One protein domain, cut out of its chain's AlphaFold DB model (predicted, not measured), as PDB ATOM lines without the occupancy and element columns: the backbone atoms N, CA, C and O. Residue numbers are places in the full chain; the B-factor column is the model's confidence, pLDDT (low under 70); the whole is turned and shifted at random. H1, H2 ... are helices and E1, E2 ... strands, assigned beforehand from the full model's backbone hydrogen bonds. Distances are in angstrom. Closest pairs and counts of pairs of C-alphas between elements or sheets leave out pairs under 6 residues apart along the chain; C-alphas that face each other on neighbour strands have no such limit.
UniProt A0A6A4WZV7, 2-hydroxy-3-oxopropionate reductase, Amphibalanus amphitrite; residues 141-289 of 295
ATOM      1  N   THR A 141     -31.454  15.493 -44.712       97.56
ATOM      2  CA  THR A 141     -32.000  15.075 -43.414       97.56
ATOM      3  C   THR A 141     -32.637  16.240 -42.663       97.56
ATOM      4  O   THR A 141     -33.756  16.099 -42.165       97.56
ATOM      5  N   LYS A 142     -31.980  17.405 -42.615       96.94
ATOM      6  CA  LYS A 142     -32.525  18.603 -41.967       96.94
ATOM      7  C   LYS A 142     -33.843  19.041 -42.601       96.94
ATOM      8  O   LYS A 142     -34.818  19.263 -41.885       96.94
ATOM      9  N   VAL A 143     -33.872  19.167 -43.926       97.31
ATOM     10  CA  VAL A 143     -35.047  19.648 -44.660       97.31
ATOM     11  C   VAL A 143     -36.229  18.696 -44.468       97.31
ATOM     12  O   VAL A 143     -37.314  19.134 -44.091       97.31
ATOM     13  N   VAL A 144     -36.016  17.386 -44.621       97.06
ATOM     14  CA  VAL A 144     -37.073  16.380 -44.419       97.06
ATOM     15  C   VAL A 144     -37.556  16.356 -42.964       97.06
ATOM     16  O   VAL A 144     -38.759  16.259 -42.721       97.06
ATOM     17  N   SER A 145     -36.655  16.502 -41.987       95.50
ATOM     18  CA  SER A 145     -37.033  16.622 -40.572       95.50
ATOM     19  C   SER A 145     -37.954  17.824 -40.330       95.50
ATOM     20  O   SER A 145     -38.993  17.670 -39.688       95.50
ATOM     21  N   ASN A 146     -37.648  18.989 -40.907       95.12
ATOM     22  CA  ASN A 146     -38.500  20.174 -40.792       95.12
ATOM     23  C   ASN A 146     -39.860  19.987 -41.498       95.12
ATOM     24  O   ASN A 146     -40.889  20.391 -40.953       95.12
ATOM     25  N   MET A 147     -39.901  19.314 -42.657       97.12
ATOM     26  CA  MET A 147     -41.161  18.972 -43.338       97.12
ATOM     27  C   MET A 147     -42.068  18.082 -42.474       97.12
ATOM     28  O   MET A 147     -43.285  18.280 -42.457       97.12
ATOM     29  N   LEU A 148     -41.491  17.110 -41.753       97.00
ATOM     30  CA  LEU A 148     -42.224  16.268 -40.800       97.00
ATOM     31  C   LEU A 148     -42.751  17.088 -39.622       97.00
ATOM     32  O   LEU A 148     -43.919  16.947 -39.263       97.00
ATOM     33  N   CYS A 149     -41.930  17.978 -39.057       94.81
ATOM     34  CA  CYS A 149     -42.370  18.870 -37.988       94.81
ATOM     35  C   CYS A 149     -43.583  19.708 -38.408       94.81
ATOM     36  O   CYS A 149     -44.521  19.835 -37.625       94.81
ATOM     37  N   MET A 150     -43.615  20.235 -39.637       95.50
ATOM     38  CA  MET A 150     -44.769  21.026 -40.068       95.50
ATOM     39  C   MET A 150     -46.018  20.201 -40.306       95.50
ATOM     40  O   MET A 150     -47.111  20.598 -39.905       95.50
ATOM     41  N   LEU A 151     -45.861  19.052 -40.962       98.12
ATOM     42  CA  LEU A 151     -46.977  18.144 -41.181       98.12
ATOM     43  C   LEU A 151     -47.624  17.794 -39.840       98.12
ATOM     44  O   LEU A 151     -48.839  17.913 -39.697       98.12
ATOM     45  N   ASN A 152     -46.807  17.469 -38.837       97.81
ATOM     46  CA  ASN A 152     -47.288  17.179 -37.492       97.81
ATOM     47  C   ASN A 152     -47.935  18.398 -36.821       97.81
ATOM     48  O   ASN A 152     -48.905  18.224 -36.091       97.81
ATOM     49  N   ALA A 153     -47.450  19.621 -37.054       97.06
ATOM     50  CA  ALA A 153     -48.044  20.830 -36.479       97.06
ATOM     51  C   ALA A 153     -49.449  21.101 -37.042       97.06
ATOM     52  O   ALA A 153     -50.370  21.397 -36.280       97.06
ATOM     53  N   ILE A 154     -49.642  20.944 -38.353       98.19
ATOM     54  CA  ILE A 154     -50.966  21.060 -38.979       98.19
ATOM     55  C   ILE A 154     -51.895  19.938 -38.501       98.19
ATOM     56  O   ILE A 154     -52.998  20.217 -38.033       98.19
ATOM     57  N   ALA A 155     -51.420  18.689 -38.500       98.31
ATOM     58  CA  ALA A 155     -52.185  17.551 -37.984       98.31
ATOM     59  C   ALA A 155     -52.559  17.718 -36.497       98.31
ATOM     60  O   ALA A 155     -53.644  17.322 -36.075       98.31
ATOM     61  N   THR A 156     -51.689  18.355 -35.704       98.06
ATOM     62  CA  THR A 156     -51.959  18.698 -34.301       98.06
ATOM     63  C   THR A 156     -53.150  19.645 -34.185       98.06
ATOM     64  O   THR A 156     -54.038  19.399 -33.372       98.06
ATOM     65  N   ALA A 157     -53.213  20.698 -35.008       97.94
ATOM     66  CA  ALA A 157     -54.336  21.635 -34.990       97.94
ATOM     67  C   ALA A 157     -55.652  20.973 -35.416       97.94
ATOM     68  O   ALA A 157     -56.679  21.197 -34.775       97.94
ATOM     69  N   GLU A 158     -55.619  20.113 -36.437       98.31
ATOM     70  CA  GLU A 158     -56.782  19.326 -36.862       98.31
ATOM     71  C   GLU A 158     -57.300  18.432 -35.730       98.31
ATOM     72  O   GLU A 158     -58.479  18.495 -35.375       98.31
ATOM     73  N   ALA A 159     -56.416  17.644 -35.112       98.38
ATOM     74  CA  ALA A 159     -56.774  16.748 -34.017       98.38
ATOM     75  C   ALA A 159     -57.307  17.508 -32.791       98.38
ATOM     76  O   ALA A 159     -58.331  17.124 -32.222       98.38
ATOM     77  N   MET A 160     -56.656  18.612 -32.408       98.12
ATOM     78  CA  MET A 160     -57.095  19.464 -31.299       98.12
ATOM     79  C   MET A 160     -58.462  20.098 -31.570       98.12
ATOM     80  O   MET A 160     -59.304  20.148 -30.675       98.12
ATOM     81  N   MET A 161     -58.727  20.535 -32.805       98.50
ATOM     82  CA  MET A 161     -60.028  21.092 -33.178       98.50
ATOM     83  C   MET A 161     -61.135  20.038 -33.163       98.50
ATOM     84  O   MET A 161     -62.227  20.308 -32.657       98.50
ATOM     85  N   ILE A 162     -60.851  18.820 -33.633       98.62
ATOM     86  CA  ILE A 162     -61.782  17.688 -33.524       98.62
ATOM     87  C   ILE A 162     -62.115  17.420 -32.053       98.62
ATOM     88  O   ILE A 162     -63.295  17.333 -31.703       98.62
ATOM     89  N   ALA A 163     -61.108  17.337 -31.179       98.38
ATOM     90  CA  ALA A 163     -61.311  17.122 -29.748       98.38
ATOM     91  C   ALA A 163     -62.142  18.246 -29.110       98.38
ATOM     92  O   ALA A 163     -63.133  17.968 -28.428       98.38
ATOM     93  N   LYS A 164     -61.807  19.509 -29.407       98.25
ATOM     94  CA  LYS A 164     -62.526  20.693 -28.918       98.25
ATOM     95  C   LYS A 164     -63.999  20.670 -29.317       98.25
ATOM     96  O   LYS A 164     -64.868  20.810 -28.460       98.25
ATOM     97  N   LYS A 165     -64.296  20.460 -30.604       98.25
ATOM     98  CA  LYS A 165     -65.674  20.405 -31.127       98.25
ATOM     99  C   LYS A 165     -66.440  19.166 -30.659       98.25
ATOM    100  O   LYS A 165     -67.665  19.201 -30.617       98.25
ATOM    101  N   SER A 166     -65.735  18.110 -30.261       98.44
ATOM    102  CA  SER A 166     -66.326  16.917 -29.640       98.44
ATOM    103  C   SER A 166     -66.605  17.088 -28.140       98.44
ATOM    104  O   SER A 166     -67.130  16.172 -27.516       98.44
ATOM    105  N   GLY A 167     -66.268  18.242 -27.550       97.75
ATOM    106  CA  GLY A 167     -66.496  18.527 -26.133       97.75
ATOM    107  C   GLY A 167     -65.482  17.881 -25.187       97.75
ATOM    108  O   GLY A 167     -65.767  17.761 -23.998       97.75
ATOM    109  N   LEU A 168     -64.320  17.454 -25.694       98.19
ATOM    110  CA  LEU A 168     -63.250  16.917 -24.857       98.19
ATOM    111  C   LEU A 168     -62.498  18.037 -24.133       98.19
ATOM    112  O   LEU A 168     -62.320  19.140 -24.655       98.19
ATOM    113  N   ASP A 169     -62.004  17.713 -22.941       97.12
ATOM    114  CA  ASP A 169     -61.024  18.533 -22.242       97.12
ATOM    115  C   ASP A 169     -59.672  18.451 -22.966       97.12
ATOM    116  O   ASP A 169     -59.113  17.366 -23.145       97.12
ATOM    117  N   LEU A 170     -59.160  19.597 -23.426       97.12
ATOM    118  CA  LEU A 170     -57.966  19.635 -24.275       97.12
ATOM    119  C   LEU A 170     -56.688  19.258 -23.521       97.12
ATOM    120  O   LEU A 170     -55.785  18.689 -24.133       97.12
ATOM    121  N   HIS A 171     -56.614  19.523 -22.213       95.94
ATOM    122  CA  HIS A 171     -55.484  19.103 -21.382       95.94
ATOM    123  C   HIS A 171     -55.432  17.578 -21.275       95.94
ATOM    124  O   HIS A 171     -54.424  16.971 -21.639       95.94
ATOM    125  N   GLN A 172     -56.529  16.942 -20.856       95.94
ATOM    126  CA  GLN A 172     -56.617  15.482 -20.788       95.94
ATOM    127  C   GLN A 172     -56.401  14.834 -22.156       95.94
ATOM    128  O   GLN A 172     -55.710  13.823 -22.257       95.94
ATOM    129  N   PHE A 173     -56.939  15.423 -23.229       97.25
ATOM    130  CA  PHE A 173     -56.719  14.922 -24.584       97.25
ATOM    131  C   PHE A 173     -55.243  15.002 -24.997       97.25
ATOM    132  O   PHE A 173     -54.698  14.027 -25.519       97.25
ATOM    133  N   TRP A 174     -54.573  16.125 -24.718       96.94
ATOM    134  CA  TRP A 174     -53.136  16.273 -24.935       96.94
ATOM    135  C   TRP A 174     -52.337  15.188 -24.202       96.94
ATOM    136  O   TRP A 174     -51.551  14.488 -24.848       96.94
ATOM    137  N   ASN A 175     -52.594  14.987 -22.904       94.81
ATOM    138  CA  ASN A 175     -51.951  13.941 -22.097       94.81
ATOM    139  C   ASN A 175     -52.211  12.530 -22.645       94.81
ATOM    140  O   ASN A 175     -51.284  11.727 -22.746       94.81
ATOM    141  N   ALA A 176     -53.447  12.224 -23.045       96.06
ATOM    142  CA  ALA A 176     -53.810  10.902 -23.548       96.06
ATOM    143  C   ALA A 176     -53.034  10.523 -24.821       96.06
ATOM    144  O   ALA A 176     -52.569   9.389 -24.947       96.06
ATOM    145  N   ILE A 177     -52.850  11.464 -25.754       97.12
ATOM    146  CA  ILE A 177     -52.081  11.213 -26.984       97.12
ATOM    147  C   ILE A 177     -50.589  11.035 -26.689       97.12
ATOM    148  O   ILE A 177     -49.957  10.187 -27.321       97.12
ATOM    149  N   ARG A 178     -50.035  11.753 -25.700       95.06
ATOM    150  CA  ARG A 178     -48.626  11.607 -25.285       95.06
ATOM    151  C   ARG A 178     -48.277  10.193 -24.835       95.06
ATOM    152  O   ARG A 178     -47.179   9.713 -25.106       95.06
ATOM    153  N   ALA A 179     -49.224   9.516 -24.189       93.06
ATOM    154  CA  ALA A 179     -49.073   8.136 -23.738       93.06
ATOM    155  C   ALA A 179     -49.234   7.086 -24.861       93.06
ATOM    156  O   ALA A 179     -49.011   5.898 -24.625       93.06
ATOM    157  N   GLY A 180     -49.648   7.493 -26.067       92.69
ATOM    158  CA  GLY A 180     -49.983   6.598 -27.176       92.69
ATOM    159  C   GLY A 180     -49.064   6.715 -28.395       92.69
ATOM    160  O   GLY A 180     -48.157   7.540 -28.468       92.69
ATOM    161  N   CYS A 181     -49.336   5.898 -29.416       95.00
ATOM    162  CA  CYS A 181     -48.574   5.884 -30.673       95.00
ATOM    163  C   CYS A 181     -48.807   7.108 -31.576       95.00
ATOM    164  O   CYS A 181     -48.112   7.257 -32.577       95.00
ATOM    165  N   GLY A 182     -49.775   7.969 -31.240       94.56
ATOM    166  CA  GLY A 182     -50.001   9.245 -31.922       94.56
ATOM    167  C   GLY A 182     -49.026  10.349 -31.498       94.56
ATOM    168  O   GLY A 182     -49.048  11.431 -32.082       94.56
ATOM    169  N   ASN A 183     -48.189  10.099 -30.488       96.31
ATOM    170  CA  ASN A 183     -47.249  11.085 -29.983       96.31
ATOM    171  C   ASN A 183     -46.136  11.416 -30.995       96.31
ATOM    172  O   ASN A 183     -45.705  10.587 -31.797       96.31
ATOM    173  N   SER A 184     -45.629  12.643 -30.923       95.50
ATOM    174  CA  SER A 184     -44.452  13.105 -31.653       95.50
ATOM    175  C   SER A 184     -43.795  14.256 -30.900       95.50
ATOM    176  O   SER A 184     -44.454  14.945 -30.126       95.50
ATOM    177  N   PHE A 185     -42.528  14.554 -31.195       92.94
ATOM    178  CA  PHE A 185     -41.871  15.749 -30.651       92.94
ATOM    179  C   PHE A 185     -42.702  17.028 -30.872       92.94
ATOM    180  O   PHE A 185     -42.765  17.897 -30.007       92.94
ATOM    181  N   THR A 186     -43.370  17.145 -32.021       93.94
ATOM    182  CA  THR A 186     -44.219  18.299 -32.334       93.94
ATOM    183  C   THR A 186     -45.514  18.300 -31.522       93.94
ATOM    184  O   THR A 186     -45.930  19.366 -31.085       93.94
ATOM    185  N   TRP A 187     -46.124  17.144 -31.250       96.81
ATOM    186  CA  TRP A 187     -47.274  17.062 -30.340       96.81
ATOM    187  C   TRP A 187     -46.899  17.517 -28.923       96.81
ATOM    188  O   TRP A 187     -47.621  18.287 -28.292       96.81
ATOM    189  N   GLU A 188     -45.721  17.108 -28.459       95.06
ATOM    190  CA  GLU A 188     -45.173  17.476 -27.152       95.06
ATOM    191  C   GLU A 188     -44.837  18.972 -27.015       95.06
ATOM    192  O   GLU A 188     -44.701  19.473 -25.903       95.06
ATOM    193  N   THR A 189     -44.677  19.711 -28.117       93.00
ATOM    194  CA  THR A 189     -44.142  21.088 -28.084       93.00
ATOM    195  C   THR A 189     -45.064  22.125 -28.728       93.00
ATOM    196  O   THR A 189     -45.376  23.153 -28.124       93.00
ATOM    197  N   SER A 190     -45.566  21.847 -29.928       94.19
ATOM    198  CA  SER A 190     -46.479  22.728 -30.659       94.19
ATOM    199  C   SER A 190     -47.878  22.733 -30.046       94.19
ATOM    200  O   SER A 190     -48.476  23.798 -29.926       94.19
ATOM    201  N   ALA A 191     -48.391  21.584 -29.588       96.25
ATOM    202  CA  ALA A 191     -49.726  21.535 -28.992       96.25
ATOM    203  C   ALA A 191     -49.818  22.349 -27.683       96.25
ATOM    204  O   ALA A 191     -50.716  23.182 -27.583       96.25
ATOM    205  N   PRO A 192     -48.878  22.230 -26.723       95.50
ATOM    206  CA  PRO A 192     -48.835  23.111 -25.554       95.50
ATOM    207  C   PRO A 192     -48.731  24.600 -25.898       95.50
ATOM    208  O   PRO A 192     -49.407  25.423 -25.282       95.50
ATOM    209  N   SER A 193     -47.925  24.945 -26.910       94.56
ATOM    210  CA  SER A 193     -47.808  26.327 -27.396       94.56
ATOM    211  C   SER A 193     -49.166  26.841 -27.884       94.56
ATOM    212  O   SER A 193     -49.639  27.881 -27.425       94.56
ATOM    213  N   LEU A 194     -49.857  26.047 -28.709       95.62
ATOM    214  CA  LEU A 194     -51.200  26.346 -29.200       95.62
ATOM    215  C   LEU A 194     -52.210  26.506 -28.054       95.62
ATOM    216  O   LEU A 194     -52.953  27.486 -28.037       95.62
ATOM    217  N   LEU A 195     -52.185  25.611 -27.057       96.62
ATOM    218  CA  LEU A 195     -53.054  25.668 -25.873       96.62
ATOM    219  C   LEU A 195     -52.813  26.916 -25.007       96.62
ATOM    220  O   LEU A 195     -53.766  27.433 -24.419       96.62
ATOM    221  N   ARG A 196     -51.583  27.444 -24.990       95.25
ATOM    222  CA  ARG A 196     -51.238  28.750 -24.398       95.25
ATOM    223  C   ARG A 196     -51.650  29.940 -25.278       95.25
ATOM    224  O   ARG A 196     -51.717  31.069 -24.799       95.25
ATOM    225  N   GLY A 197     -51.953  29.711 -26.554       94.56
ATOM    226  CA  GLY A 197     -52.215  30.758 -27.541       94.56
ATOM    227  C   GLY A 197     -50.969  31.390 -28.136       94.56
ATOM    228  O   GLY A 197     -51.008  32.542 -28.561       94.56
ATOM    229  N   ASP A 198     -49.879  30.633 -28.151       94.06
ATOM    230  CA  ASP A 198     -48.604  30.995 -28.736       94.06
ATOM    231  C   ASP A 198     -48.343  30.132 -29.980       94.06
ATOM    232  O   ASP A 198     -48.398  28.906 -29.927       94.06
ATOM    233  N   TYR A 199     -48.049  30.774 -31.108       94.50
ATOM    234  CA  TYR A 199     -47.777  30.098 -32.382       94.50
ATOM    235  C   TYR A 199     -46.269  29.996 -32.686       94.50
ATOM    236  O   TYR A 199     -45.896  29.741 -33.829       94.50
ATOM    237  N   ASP A 200     -45.424  30.212 -31.671       89.94
ATOM    238  CA  ASP A 200     -43.957  30.249 -31.708       89.94
ATOM    239  C   ASP A 200     -43.377  31.386 -32.576       89.94
ATOM    240  O   ASP A 200     -43.101  31.200 -33.767       89.94
ATOM    241  N   PRO A 201     -43.151  32.582 -31.993       89.00
ATOM    242  CA  PRO A 201     -42.567  33.721 -32.694       89.00
ATOM    243  C   PRO A 201     -41.046  33.609 -32.858       89.00
ATOM    244  O   PRO A 201     -40.432  34.507 -33.430       89.00
ATOM    245  N   THR A 202     -40.403  32.561 -32.328       87.81
ATOM    246  CA  THR A 202     -38.940  32.417 -32.404       87.81
ATOM    247  C   THR A 202     -38.469  31.975 -33.789       87.81
ATOM    248  O   THR A 202     -37.284  32.097 -34.108       87.81
ATOM    249  N   PHE A 203     -39.401  31.516 -34.625       91.31
ATOM    250  CA  PHE A 203     -39.196  31.175 -36.023       91.31
ATOM    251  C   PHE A 203     -40.351  31.743 -36.850       91.31
ATOM    252  O   PHE A 203     -41.512  31.627 -36.457       91.31
ATOM    253  N   THR A 204     -40.056  32.375 -37.984       95.94
ATOM    254  CA  THR A 204     -41.090  33.008 -38.813       95.94
ATOM    255  C   THR A 204     -41.708  32.014 -39.790       95.94
ATOM    256  O   THR A 204     -41.082  31.030 -40.198       95.94
ATOM    257  N   ILE A 205     -42.947  32.271 -40.207       97.44
ATOM    258  CA  ILE A 205     -43.629  31.459 -41.212       97.44
ATOM    259  C   ILE A 205     -42.962  31.561 -42.587       97.44
ATOM    260  O   ILE A 205     -43.016  30.608 -43.356       97.44
ATOM    261  N   ASP A 206     -42.280  32.664 -42.893       97.69
ATOM    262  CA  ASP A 206     -41.488  32.802 -44.116       97.69
ATOM    263  C   ASP A 206     -40.278  31.853 -44.136       97.69
ATOM    264  O   ASP A 206     -40.091  31.110 -45.104       97.69
ATOM    265  N   LEU A 207     -39.506  31.779 -43.043       95.75
ATOM    266  CA  LEU A 207     -38.420  30.796 -42.923       95.75
ATOM    267  C   LEU A 207     -38.953  29.360 -42.970       95.75
ATOM    268  O   LEU A 207     -38.314  28.468 -43.535       95.75
ATOM    269  N   HIS A 208     -40.146  29.156 -42.423       94.62
ATOM    270  CA  HIS A 208     -40.836  27.884 -42.472       94.62
ATOM    271  C   HIS A 208     -41.247  27.490 -43.902       94.62
ATOM    272  O   HIS A 208     -40.937  26.391 -44.362       94.62
ATOM    273  N   CYS A 209     -41.898  28.389 -44.642       97.69
ATOM    274  CA  CYS A 209     -42.287  28.154 -46.032       97.69
ATOM    275  C   CYS A 209     -41.059  27.924 -46.922       97.69
ATOM    276  O   CYS A 209     -41.098  27.061 -47.802       97.69
ATOM    277  N   LYS A 210     -39.948  28.621 -46.643       97.31
ATOM    278  CA  LYS A 210     -38.650  28.381 -47.283       97.31
ATOM    279  C   LYS A 210     -38.183  26.933 -47.093       97.31
ATOM    280  O   LYS A 210     -37.785  26.305 -48.067       97.31
ATOM    281  N   ASP A 211     -38.261  26.366 -45.888       96.44
ATOM    282  CA  ASP A 211     -37.879  24.959 -45.662       96.44
ATOM    283  C   ASP A 211     -38.771  23.968 -46.426       96.44
ATOM    284  O   ASP A 211     -38.275  22.978 -46.969       96.44
ATOM    285  N   LEU A 212     -40.078  24.240 -46.513       97.62
ATOM    286  CA  LEU A 212     -41.002  23.406 -47.288       97.62
ATOM    287  C   LEU A 212     -40.705  23.460 -48.791       97.62
ATOM    288  O   LEU A 212     -40.776  22.426 -49.457       97.62
ATOM    289  N   ASP A 213     -40.350  24.631 -49.328       97.81
ATOM    290  CA  ASP A 213     -39.958  24.763 -50.735       97.81
ATOM    291  C   ASP A 213     -38.655  24.017 -51.039       97.81
ATOM    292  O   ASP A 213     -38.613  23.237 -51.989       97.81
ATOM    293  N   LEU A 214     -37.634  24.137 -50.181       98.06
ATOM    294  CA  LEU A 214     -36.402  23.346 -50.296       98.06
ATOM    295  C   LEU A 214     -36.706  21.842 -50.373       98.06
ATOM    296  O   LEU A 214     -36.192  21.129 -51.238       98.06
ATOM    297  N   GLY A 215     -37.600  21.366 -49.506       97.88
ATOM    298  CA  GLY A 215     -38.044  19.977 -49.491       97.88
ATOM    299  C   GLY A 215     -38.783  19.560 -50.758       97.88
ATOM    300  O   GLY A 215     -38.530  18.481 -51.302       97.88
ATOM    301  N   TYR A 216     -39.651  20.431 -51.275       97.81
ATOM    302  CA  TYR A 216     -40.330  20.223 -52.550       97.81
ATOM    303  C   TYR A 216     -39.337  20.119 -53.717       97.81
ATOM    304  O   TYR A 216     -39.470  19.207 -54.539       97.81
ATOM    305  N   GLN A 217     -38.318  20.986 -53.784       97.56
ATOM    306  CA  GLN A 217     -37.305  20.921 -54.845       97.56
ATOM    307  C   GLN A 217     -36.515  19.605 -54.795       97.56
ATOM    308  O   GLN A 217     -36.355  18.951 -55.831       97.56
ATOM    309  N   ILE A 218     -36.100  19.161 -53.601       97.56
ATOM    310  CA  ILE A 218     -35.425  17.864 -53.407       97.56
ATOM    311  C   ILE A 218     -36.338  16.717 -53.865       97.56
ATOM    312  O   ILE A 218     -35.931  15.868 -54.662       97.56
ATOM    313  N   ALA A 219     -37.600  16.701 -53.424       97.94
ATOM    314  CA  ALA A 219     -38.559  15.666 -53.805       97.94
ATOM    315  C   ALA A 219     -38.780  15.618 -55.326       97.94
ATOM    316  O   ALA A 219     -38.754  14.543 -55.928       97.94
ATOM    317  N   LYS A 220     -38.927  16.782 -55.969       97.12
ATOM    318  CA  LYS A 220     -39.081  16.911 -57.423       97.12
ATOM    319  C   LYS A 220     -37.868  16.365 -58.172       97.12
ATOM    320  O   LYS A 220     -38.036  15.604 -59.126       97.12
ATOM    321  N   GLN A 221     -36.660  16.708 -57.734       95.31
ATOM    322  CA  GLN A 221     -35.414  16.216 -58.322       95.31
ATOM    323  C   GLN A 221     -35.316  14.686 -58.248       95.31
ATOM    324  O   GLN A 221     -34.949  14.037 -59.229       95.31
ATOM    325  N   HIS A 222     -35.682  14.106 -57.104       96.19
ATOM    326  CA  HIS A 222     -35.655  12.661 -56.881       96.19
ATOM    327  C   HIS A 222     -36.923  11.932 -57.352       96.19
ATOM    328  O   HIS A 222     -37.009  10.713 -57.220       96.19
ATOM    329  N   LYS A 223     -37.885  12.653 -57.949       97.94
ATOM    330  CA  LYS A 223     -39.166  12.122 -58.442       97.94
ATOM    331  C   LYS A 223     -39.980  11.406 -57.354       97.94
ATOM    332  O   LYS A 223     -40.643  10.408 -57.631       97.94
ATOM    333  N   VAL A 224     -39.938  11.920 -56.125       98.31
ATOM    334  CA  VAL A 224     -40.693  11.399 -54.979       98.31
ATOM    335  C   VAL A 224     -42.026  12.147 -54.866       98.31
ATOM    336  O   VAL A 224     -42.023  13.363 -54.666       98.31
ATOM    337  N   PRO A 225     -43.181  11.467 -54.978       98.12
ATOM    338  CA  PRO A 225     -44.474  12.088 -54.716       98.12
ATOM    339  C   PRO A 225     -44.614  12.457 -53.234       98.12
ATOM    340  O   PRO A 225     -44.413  11.614 -52.363       98.12
ATOM    341  N   ILE A 226     -45.015  13.697 -52.951       98.00
ATOM    342  CA  ILE A 226     -45.161  14.222 -51.582       98.00
ATOM    343  C   ILE A 226     -46.550  14.845 -51.333       98.00
ATOM    344  O   ILE A 226     -46.639  16.004 -50.935       98.00
ATOM    345  N   PRO A 227     -47.661  14.120 -51.569       98.12
ATOM    346  CA  PRO A 227     -49.009  14.702 -51.551       98.12
ATOM    347  C   PRO A 227     -49.372  15.373 -50.218       98.12
ATOM    348  O   PRO A 227     -49.921  16.471 -50.222       98.12
ATOM    349  N   LEU A 228     -49.014  14.756 -49.084       98.31
ATOM    350  CA  LEU A 228     -49.294  15.320 -47.759       98.31
ATOM    351  C   LEU A 228     -48.497  16.604 -47.509       98.31
ATOM    352  O   LEU A 228     -49.062  17.618 -47.112       98.31
ATOM    353  N   HIS A 229     -47.195  16.599 -47.806       98.19
ATOM    354  CA  HIS A 229     -46.373  17.799 -47.650       98.19
ATOM    355  C   HIS A 229     -46.752  18.904 -48.641       98.19
ATOM    356  O   HIS A 229     -46.664  20.074 -48.289       98.19
ATOM    357  N   GLY A 230     -47.224  18.557 -49.843       98.00
ATOM    358  CA  GLY A 230     -47.753  19.525 -50.804       98.00
ATOM    359  C   GLY A 230     -48.984  20.262 -50.269       98.00
ATOM    360  O   GLY A 230     -49.063  21.483 -50.384       98.00
ATOM    361  N   LEU A 231     -49.910  19.549 -49.617       98.25
ATOM    362  CA  LEU A 231     -51.060  20.173 -48.956       98.25
ATOM    363  C   LEU A 231     -50.623  21.071 -47.788       98.25
ATOM    364  O   LEU A 231     -51.054  22.217 -47.688       98.25
ATOM    365  N   VAL A 232     -49.713  20.583 -46.943       98.12
ATOM    366  CA  VAL A 232     -49.157  21.355 -45.819       98.12
ATOM    367  C   VAL A 232     -48.458  22.629 -46.303       98.12
ATOM    368  O   VAL A 232     -48.611  23.688 -45.692       98.12
ATOM    369  N   GLN A 233     -47.740  22.569 -47.426       97.56
ATOM    370  CA  GLN A 233     -47.122  23.739 -48.048       97.56
ATOM    371  C   GLN A 233     -48.170  24.763 -48.497       97.56
ATOM    372  O   GLN A 233     -47.993  25.956 -48.260       97.56
ATOM    373  N   GLN A 234     -49.285  24.326 -49.087       98.06
ATOM    374  CA  GLN A 234     -50.377  25.227 -49.469       98.06
ATOM    375  C   GLN A 234     -51.018  25.911 -48.256       98.06
ATOM    376  O   GLN A 234     -51.218  27.124 -48.287       98.06
ATOM    377  N   ILE A 235     -51.268  25.167 -47.175       98.38
ATOM    378  CA  ILE A 235     -51.801  25.717 -45.917       98.38
ATOM    379  C   ILE A 235     -50.821  26.738 -45.317       98.38
ATOM    380  O   ILE A 235     -51.223  27.822 -44.895       98.38
ATOM    381  N   SER A 236     -49.524  26.426 -45.329       97.94
ATOM    382  CA  SER A 236     -48.477  27.320 -44.817       97.94
ATOM    383  C   SER A 236     -48.387  28.610 -45.636       97.94
ATOM    384  O   SER A 236     -48.354  29.700 -45.071       97.94
ATOM    385  N   ASN A 237     -48.452  28.506 -46.967       98.12
ATOM    386  CA  ASN A 237     -48.484  29.662 -47.862       98.12
ATOM    387  C   ASN A 237     -49.741  30.521 -47.654       98.12
ATOM    388  O   ASN A 237     -49.651  31.749 -47.678       98.12
ATOM    389  N   GLN A 238     -50.904  29.901 -47.419       98.38
ATOM    390  CA  GLN A 238     -52.132  30.623 -47.083       98.38
ATOM    391  C   GLN A 238     -51.968  31.407 -45.777       98.38
ATOM    392  O   GLN A 238     -52.285  32.595 -45.734       98.38
ATOM    393  N   ALA A 239     -51.448  30.768 -44.727       98.25
ATOM    394  CA  ALA A 239     -51.197  31.434 -43.454       98.25
ATOM    395  C   ALA A 239     -50.182  32.576 -43.603       98.25
ATOM    396  O   ALA A 239     -50.417  33.667 -43.092       98.25
ATOM    397  N   MET A 240     -49.099  32.375 -44.358       98.31
ATOM    398  CA  MET A 240     -48.122  33.431 -44.637       98.31
ATOM    399  C   MET A 240     -48.757  34.619 -45.370       98.31
ATOM    400  O   MET A 240     -48.501  35.766 -45.012       98.31
ATOM    401  N   TYR A 241     -49.613  34.367 -46.364       98.31
ATOM    402  CA  TYR A 241     -50.341  35.426 -47.066       98.31
ATOM    403  C   TYR A 241     -51.285  36.195 -46.131       98.31
ATOM    404  O   TYR A 241     -51.354  37.419 -46.191       98.31
ATOM    405  N   GLN A 242     -51.998  35.482 -45.256       98.31
ATOM    406  CA  GLN A 242     -53.004  36.072 -44.376       98.31
ATOM    407  C   GLN A 242     -52.399  36.854 -43.199       98.31
ATOM    408  O   GLN A 242     -52.937  37.896 -42.823       98.31
ATOM    409  N   TYR A 243     -51.303  36.368 -42.612       98.00
ATOM    410  CA  TYR A 243     -50.726  36.931 -41.384       98.00
ATOM    411  C   TYR A 243     -49.407  37.687 -41.599       98.00
ATOM    412  O   TYR A 243     -48.960  38.392 -40.696       98.00
ATOM    413  N   GLY A 244     -48.807  37.586 -42.788       98.25
ATOM    414  CA  GLY A 244     -47.532  38.207 -43.138       98.25
ATOM    415  C   GLY A 244     -46.320  37.295 -42.916       98.25
ATOM    416  O   GLY A 244     -46.359  36.344 -42.138       98.25
ATOM    417  N   ALA A 245     -45.217  37.613 -43.602       97.38
ATOM    418  CA  ALA A 245     -43.970  36.836 -43.597       97.38
ATOM    419  C   ALA A 245     -43.338  36.678 -42.200       97.38
ATOM    420  O   ALA A 245     -42.826  35.612 -41.865       97.38
ATOM    421  N   GLU A 246     -43.434  37.719 -41.373       97.50
ATOM    422  CA  GLU A 246     -42.880  37.762 -40.013       97.50
ATOM    423  C   GLU A 246     -43.801  37.123 -38.961       97.50
ATOM    424  O   GLU A 246     -43.495  37.148 -37.769       97.50
ATOM    425  N   ALA A 247     -44.950  36.568 -39.366       97.50
ATOM    426  CA  ALA A 247     -45.819  35.858 -38.440       97.50
ATOM    427  C   ALA A 247     -45.120  34.610 -37.881       97.50
ATOM    428  O   ALA A 247     -44.222  34.040 -38.497       97.50
ATOM    429  N   ALA A 248     -45.563  34.171 -36.709       96.69
ATOM    430  CA  ALA A 248     -45.030  33.010 -36.009       96.69
ATOM    431  C   ALA A 248     -45.189  31.707 -36.826       96.69
ATOM    432  O   ALA A 248     -46.153  31.553 -37.585       96.69
ATOM    433  N   CYS A 249     -44.257  30.760 -36.699       93.88
ATOM    434  CA  CYS A 249     -44.156  29.624 -37.626       93.88
ATOM    435  C   CYS A 249     -45.361  28.675 -37.609       93.88
ATOM    436  O   CYS A 249     -45.691  28.094 -38.644       93.88
ATOM    437  N   TYR A 250     -46.076  28.566 -36.487       94.75
ATOM    438  CA  TYR A 250     -47.291  27.760 -36.388       94.75
ATOM    439  C   TYR A 250     -48.571  28.524 -36.741       94.75
ATOM    440  O   TYR A 250     -49.672  28.054 -36.459       94.75
ATOM    441  N   SER A 251     -48.481  29.665 -37.436       96.44
ATOM    442  CA  SER A 251     -49.671  30.420 -37.866       96.44
ATOM    443  C   SER A 251     -50.615  29.622 -38.783       96.44
ATOM    444  O   SER A 251     -51.790  29.958 -38.893       96.44
ATOM    445  N   GLY A 252     -50.158  28.521 -39.393       96.44
ATOM    446  CA  GLY A 252     -51.041  27.562 -40.070       96.44
ATOM    447  C   GLY A 252     -52.107  26.953 -39.149       96.44
ATOM    448  O   GLY A 252     -53.240  26.749 -39.573       96.44
ATOM    449  N   GLN A 253     -51.791  26.743 -37.869       97.31
ATOM    450  CA  GLN A 253     -52.734  26.232 -36.868       97.31
ATOM    451  C   GLN A 253     -53.852  27.239 -36.573       97.31
ATOM    452  O   GLN A 253     -55.008  26.857 -36.402       97.31
ATOM    453  N   ARG A 254     -53.523  28.537 -36.593       96.62
ATOM    454  CA  ARG A 254     -54.477  29.631 -36.384       96.62
ATOM    455  C   ARG A 254     -55.601  29.645 -37.425       96.62
ATOM    456  O   ARG A 254     -56.728  29.996 -37.095       96.62
ATOM    457  N   LEU A 255     -55.334  29.210 -38.664       97.88
ATOM    458  CA  LEU A 255     -56.371  29.084 -39.700       97.88
ATOM    459  C   LEU A 255     -57.521  28.162 -39.260       97.88
ATOM    460  O   LEU A 255     -58.682  28.425 -39.574       97.88
ATOM    461  N   TYR A 256     -57.225  27.100 -38.508       97.88
ATOM    462  CA  TYR A 256     -58.245  26.173 -38.014       97.88
ATOM    463  C   TYR A 256     -59.113  26.820 -36.939       97.88
ATOM    464  O   TYR A 256     -60.335  26.691 -36.989       97.88
ATOM    465  N   GLU A 257     -58.509  27.574 -36.021       97.88
ATOM    466  CA  GLU A 257     -59.244  28.333 -35.006       97.88
ATOM    467  C   GLU A 257     -60.206  29.343 -35.635       97.88
ATOM    468  O   GLU A 257     -61.387  29.386 -35.288       97.88
ATOM    469  N   GLU A 258     -59.722  30.105 -36.618       97.56
ATOM    470  CA  GLU A 258     -60.524  31.108 -37.320       97.56
ATOM    471  C   GLU A 258     -61.632  30.471 -38.170       97.56
ATOM    472  O   GLU A 258     -62.780  30.911 -38.111       97.56
ATOM    473  N   SER A 259     -61.330  29.401 -38.912       97.50
ATOM    474  CA  SER A 259     -62.319  28.711 -39.756       97.50
ATOM    475  C   SER A 259     -63.430  28.025 -38.953       97.50
ATOM    476  O   SER A 259     -64.568  27.945 -39.415       97.50
ATOM    477  N   CYS A 260     -63.117  27.544 -37.747       98.06
ATOM    478  CA  CYS A 260     -64.064  26.851 -36.875       98.06
ATOM    479  C   CYS A 260     -64.729  27.768 -35.838       98.06
ATOM    480  O   CYS A 260     -65.645  27.317 -35.137       98.06
ATOM    481  N   GLY A 261     -64.275  29.023 -35.731       97.62
ATOM    482  CA  GLY A 261     -64.745  29.997 -34.748       97.62
ATOM    483  C   GLY A 261     -64.467  29.591 -33.299       97.62
ATOM    484  O   GLY A 261     -65.263  29.914 -32.424       97.62
ATOM    485  N   GLU A 262     -63.386  28.849 -33.043       97.56
ATOM    486  CA  GLU A 262     -63.027  28.344 -31.711       97.56
ATOM    487  C   GLU A 262     -61.553  28.549 -31.428       97.56
ATOM    488  O   GLU A 262     -60.709  28.241 -32.266       97.56
ATOM    489  N   LEU A 263     -61.236  28.962 -30.206       97.31
ATOM    490  CA  LEU A 263     -59.857  29.001 -29.746       97.31
ATOM    491  C   LEU A 263     -59.479  27.670 -29.091       97.31
ATOM    492  O   LEU A 263     -60.173  27.153 -28.206       97.31
ATOM    493  N   LEU A 264     -58.330  27.143 -29.493       97.38
ATOM    494  CA  LEU A 264     -57.673  25.993 -28.896       97.38
ATOM    495  C   LEU A 264     -56.872  26.473 -27.691       97.38
ATOM    496  O   LEU A 264     -55.662  26.644 -27.761       97.38
ATOM    497  N   ARG A 265     -57.568  26.759 -26.589       96.25
ATOM    498  CA  ARG A 265     -56.958  27.168 -25.318       96.25
ATOM    499  C   ARG A 265     -57.285  26.174 -24.223       96.25
ATOM    500  O   ARG A 265     -58.408  25.666 -24.169       96.25
ATOM    501  N   SER A 266     -56.320  25.956 -23.339       95.19
ATOM    502  CA  SER A 266     -56.506  25.185 -22.115       95.19
ATOM    503  C   SER A 266     -55.814  25.892 -20.948       95.19
ATOM    504  O   SER A 266     -54.645  26.252 -21.095       95.19
ATOM    505  N   PRO A 267     -56.490  26.078 -19.798       91.50
ATOM    506  CA  PRO A 267     -55.837  26.534 -18.573       91.50
ATOM    507  C   PRO A 267     -54.679  25.610 -18.171       91.50
ATOM    508  O   PRO A 267     -54.703  24.420 -18.493       91.50
ATOM    509  N   GLY A 268     -53.694  26.142 -17.446       91.12
ATOM    510  CA  GLY A 268     -52.557  25.383 -16.910       91.12
ATOM    511  C   GLY A 268     -51.309  25.389 -17.799       91.12
ATOM    512  O   GLY A 268     -50.259  24.921 -17.368       91.12
ATOM    513  N   PHE A 269     -51.397  25.939 -19.013       93.44
ATOM    514  CA  PHE A 269     -50.274  26.064 -19.949       93.44
ATOM    515  C   PHE A 269     -49.598  27.445 -19.916       93.44
ATOM    516  O   PHE A 269     -48.627  27.667 -20.635       93.44
ATOM    517  N   GLU A 270     -50.069  28.389 -19.099       91.50
ATOM    518  CA  GLU A 270     -49.625  29.790 -19.121       91.50
ATOM    519  C   GLU A 270     -48.115  29.930 -18.880       91.50
ATOM    520  O   GLU A 270     -47.445  30.698 -19.570       91.50
ATOM    521  N   ASN A 271     -47.576  29.137 -17.949       88.88
ATOM    522  CA  ASN A 271     -46.153  29.113 -17.602       88.88
ATOM    523  C   ASN A 271     -45.411  27.909 -18.199       88.88
ATOM    524  O   ASN A 271     -44.255  27.680 -17.851       88.88
ATOM    525  N   TRP A 272     -46.058  27.146 -19.086       91.69
ATOM    526  CA  TRP A 272     -45.486  25.922 -19.634       91.69
ATOM    527  C   TRP A 272     -44.141  26.181 -20.313       91.69
ATOM    528  O   TRP A 272     -43.980  27.086 -21.145       91.69
ATOM    529  N   SER A 273     -43.184  25.325 -19.984       89.44
ATOM    530  CA  SER A 273     -41.893  25.245 -20.643       89.44
ATOM    531  C   SER A 273     -41.466  23.785 -20.765       89.44
ATOM    532  O   SER A 273     -42.109  22.875 -20.238       89.44
ATOM    533  N   TYR A 274     -40.390  23.531 -21.502       89.31
ATOM    534  CA  TYR A 274     -39.816  22.199 -21.599       89.31
ATOM    535  C   TYR A 274     -38.309  22.272 -21.805       89.31
ATOM    536  O   TYR A 274     -37.762  23.253 -22.319       89.31
ATOM    537  N   GLU A 275     -37.647  21.187 -21.430       87.12
ATOM    538  CA  GLU A 275     -36.259  20.924 -21.772       87.12
ATOM    539  C   GLU A 275     -36.165  19.622 -22.554       87.12
ATOM    540  O   GLU A 275     -36.967  18.707 -22.384       87.12
ATOM    541  N   ASN A 276     -35.162  19.525 -23.416       86.19
ATOM    542  CA  ASN A 276     -34.923  18.318 -24.189       86.19
ATOM    543  C   ASN A 276     -33.973  17.392 -23.428       86.19
ATOM    544  O   ASN A 276     -32.878  17.804 -23.044       86.19
ATOM    545  N   ARG A 277     -34.362  16.124 -23.268       84.88
ATOM    546  CA  ARG A 277     -33.464  15.044 -22.841       84.88
ATOM    547  C   ARG A 277     -33.144  14.138 -24.018       84.88
ATOM    548  O   ARG A 277     -33.966  13.972 -24.914       84.88
ATOM    549  N   ILE A 278     -31.961  13.534 -23.996       82.88
ATOM    550  CA  ILE A 278     -31.595  12.485 -24.945       82.88
ATOM    551  C   ILE A 278     -31.736  11.135 -24.242       82.88
ATOM    552  O   ILE A 278     -31.057  10.893 -23.246       82.88
ATOM    553  N   ILE A 279     -32.618  10.275 -24.750       86.94
ATOM    554  CA  ILE A 279     -32.838   8.905 -24.266       86.94
ATOM    555  C   ILE A 279     -32.669   7.975 -25.464       86.94
ATOM    556  O   ILE A 279     -33.342   8.154 -26.476       86.94
ATOM    557  N   ASP A 280     -31.720   7.041 -25.383       88.00
ATOM    558  CA  ASP A 280     -31.384   6.104 -26.468       88.00
ATOM    559  C   ASP A 280     -31.165   6.791 -27.834       88.00
ATOM    560  O   ASP A 280     -31.582   6.312 -28.885       88.00
ATOM    561  N   GLY A 281     -30.530   7.970 -27.812       81.25
ATOM    562  CA  GLY A 281     -30.252   8.783 -29.005       81.25
ATOM    563  C   GLY A 281     -31.441   9.596 -29.532       81.25
ATOM    564  O   GLY A 281     -31.271  10.373 -30.469       81.25
ATOM    565  N   SER A 282     -32.621   9.471 -28.922       84.81
ATOM    566  CA  SER A 282     -33.832  10.210 -29.292       84.81
ATOM    567  C   SER A 282     -34.049  11.427 -28.399       84.81
ATOM    568  O   SER A 282     -33.784  11.384 -27.198       84.81
ATOM    569  N   VAL A 283     -34.562  12.512 -28.982       85.00
ATOM    570  CA  VAL A 283     -34.961  13.708 -28.231       85.00
ATOM    571  C   VAL A 283     -36.331  13.473 -27.601       85.00
ATOM    572  O   VAL A 283     -37.306  13.236 -28.311       85.00
ATOM    573  N   VAL A 284     -36.403  13.587 -26.279       88.75
ATOM    574  CA  VAL A 284     -37.633  13.464 -25.494       88.75
ATOM    575  C   VAL A 284     -37.869  14.773 -24.735       88.75
ATOM    576  O   VAL A 284     -37.049  15.127 -23.879       88.75
ATOM    577  N   PRO A 285     -38.952  15.511 -25.037       90.00
ATOM    578  CA  PRO A 285     -39.337  16.687 -24.267       90.00
ATOM    579  C   PRO A 285     -39.703  16.310 -22.831       90.00
ATOM    580  O   PRO A 285     -40.515  15.422 -22.587       90.00
ATOM    581  N   GLN A 286     -39.106  17.008 -21.874       90.50
ATOM    582  CA  GLN A 286     -39.498  16.981 -20.476       90.50
ATOM    583  C   GLN A 286     -40.197  18.299 -20.152       90.50
ATOM    584  O   GLN A 286     -39.551  19.347 -20.110       90.50
ATOM    585  N   HIS A 287     -41.506  18.246 -19.925       91.81
ATOM    586  CA  HIS A 287     -42.282  19.437 -19.581       91.81
ATOM    587  C   HIS A 287     -41.996  19.904 -18.160       91.81
ATOM    588  O   HIS A 287     -41.611  19.126 -17.286       91.81
ATOM    589  N   ARG A 288     -42.210  21.197 -17.952       89.69
ATOM    590  CA  ARG A 288     -42.144  21.877 -16.668       89.69
ATOM    591  C   ARG A 288     -43.363  22.765 -16.511       89.69
ATOM    592  O   ARG A 288     -43.967  23.180 -17.502       89.69
ATOM    593  N   ASP A 289     -43.684  23.054 -15.255       87.50
ATOM    594  CA  ASP A 289     -44.714  24.025 -14.880       87.50
ATOM    595  C   ASP A 289     -46.105  23.682 -15.439       87.50
ATOM    596  O   ASP A 289     -46.913  24.566 -15.718       87.50
TER     597      ASP A 289
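What this domain is: This is residues 141 to 289 of the 295 residues of the protein "2-hydroxy-3-oxopropionate reductase" of Amphibalanus amphitrite (UniProt A0A6A4WZV7). One long helix, H1, runs through the middle, between the helical hairpin H4 and H5, which crosses its first half, and the helical hairpin H2 and H3, of which H3 packs on it and H2 meets it only at a corner. H6 lies beside the second half of H1 and packs on H5, while a hairpin of two strands, E1 and E2, packs on H3, away from H1. The printed part has 149 residues with six named helices, H1 to H6, followed by two named strands, E1 and E2, antiparallel neighbours in one sheet; the class is mostly helix. The whole is compact, with a radius of gyration of the C-alphas of 15.4 A and spans of 44 by 41 by 27 A.

How they stand to each other: H1, residues 141 to 165, is the hub and touches the five other helices. With H2, residues 170 to 178, it touches only at the corner, where the C-alphas of Lys 164 and Leu 170 are closest, 6.6 A apart. H3, residues 185 to 196, forms a hairpin with H2, at a shallow tilt of 5 degrees, opposite ways; their closest C-alphas are Arg 178 and Glu 188, 7.1 A apart. H3 touches residues 149 to 160 of H1 at a steep tilt of 46 degrees, closest at the C-alphas of Cys 149 and Thr 186, 6.0 A. H4, residues 205 to 221, touches residues 143 to 147 of H1, closest at the C-alphas of Val 143 and Gly 215, 5.7 A. H5, residues 227 to 243, forms a hairpin with H4 at a shallow tilt of 28 degrees, with the C-alphas of Ile 205 and Met 240 closest, 6.0 A. H3 and H5 are apart. H6, residues 251 to 260, touches residues 153 to 161 of H1 at a shallow tilt of 21 degrees, the same way, with the C-alphas of Ala 157 and Gln 253 closest, 5.2 A. H6 touches H5 about perpendicular, at 84 degrees, with the C-alphas of Ala 239 and Gly 252 closest, 5.1 A. E1, residues 273 to 279, and E2, residues 282 to 288, form an antiparallel hairpin; N 277 and O 284, 2.9 A, and N 284 and O 277, 2.8 A, are within hydrogen-bond range. The closest C-alphas of H3 and E2 are Glu 188 and Pro 285, 6.6 A apart. Every O i to N i+4 pair is within hydrogen-bond range in H1, H2, H4 and H5, against 6 of 8 in H3 and 3 of 6 in H6.

Where its parts are: H1 begins at C-alpha 141, (-32.000, 15.075, -43.414), and is 36.2 A long. H2 is 12.4 A, H3 17.2 A, H4 24.3 A, H5 24.5 A and H6 14.9 A long. E1 measures 19.0 A and E2 19.1 A, ending at C-alpha 288, (-42.144, 21.877, -16.668).

The domain as a whole: The C-alphas farthest apart, Gln 221 and Pro 267, are 45.9 A apart. The printed part has no cut, and the link from H6 to E1, residues 261 to 272, is long. The mean pLDDT of the printed part is 95.4, and no printed residue is under 70.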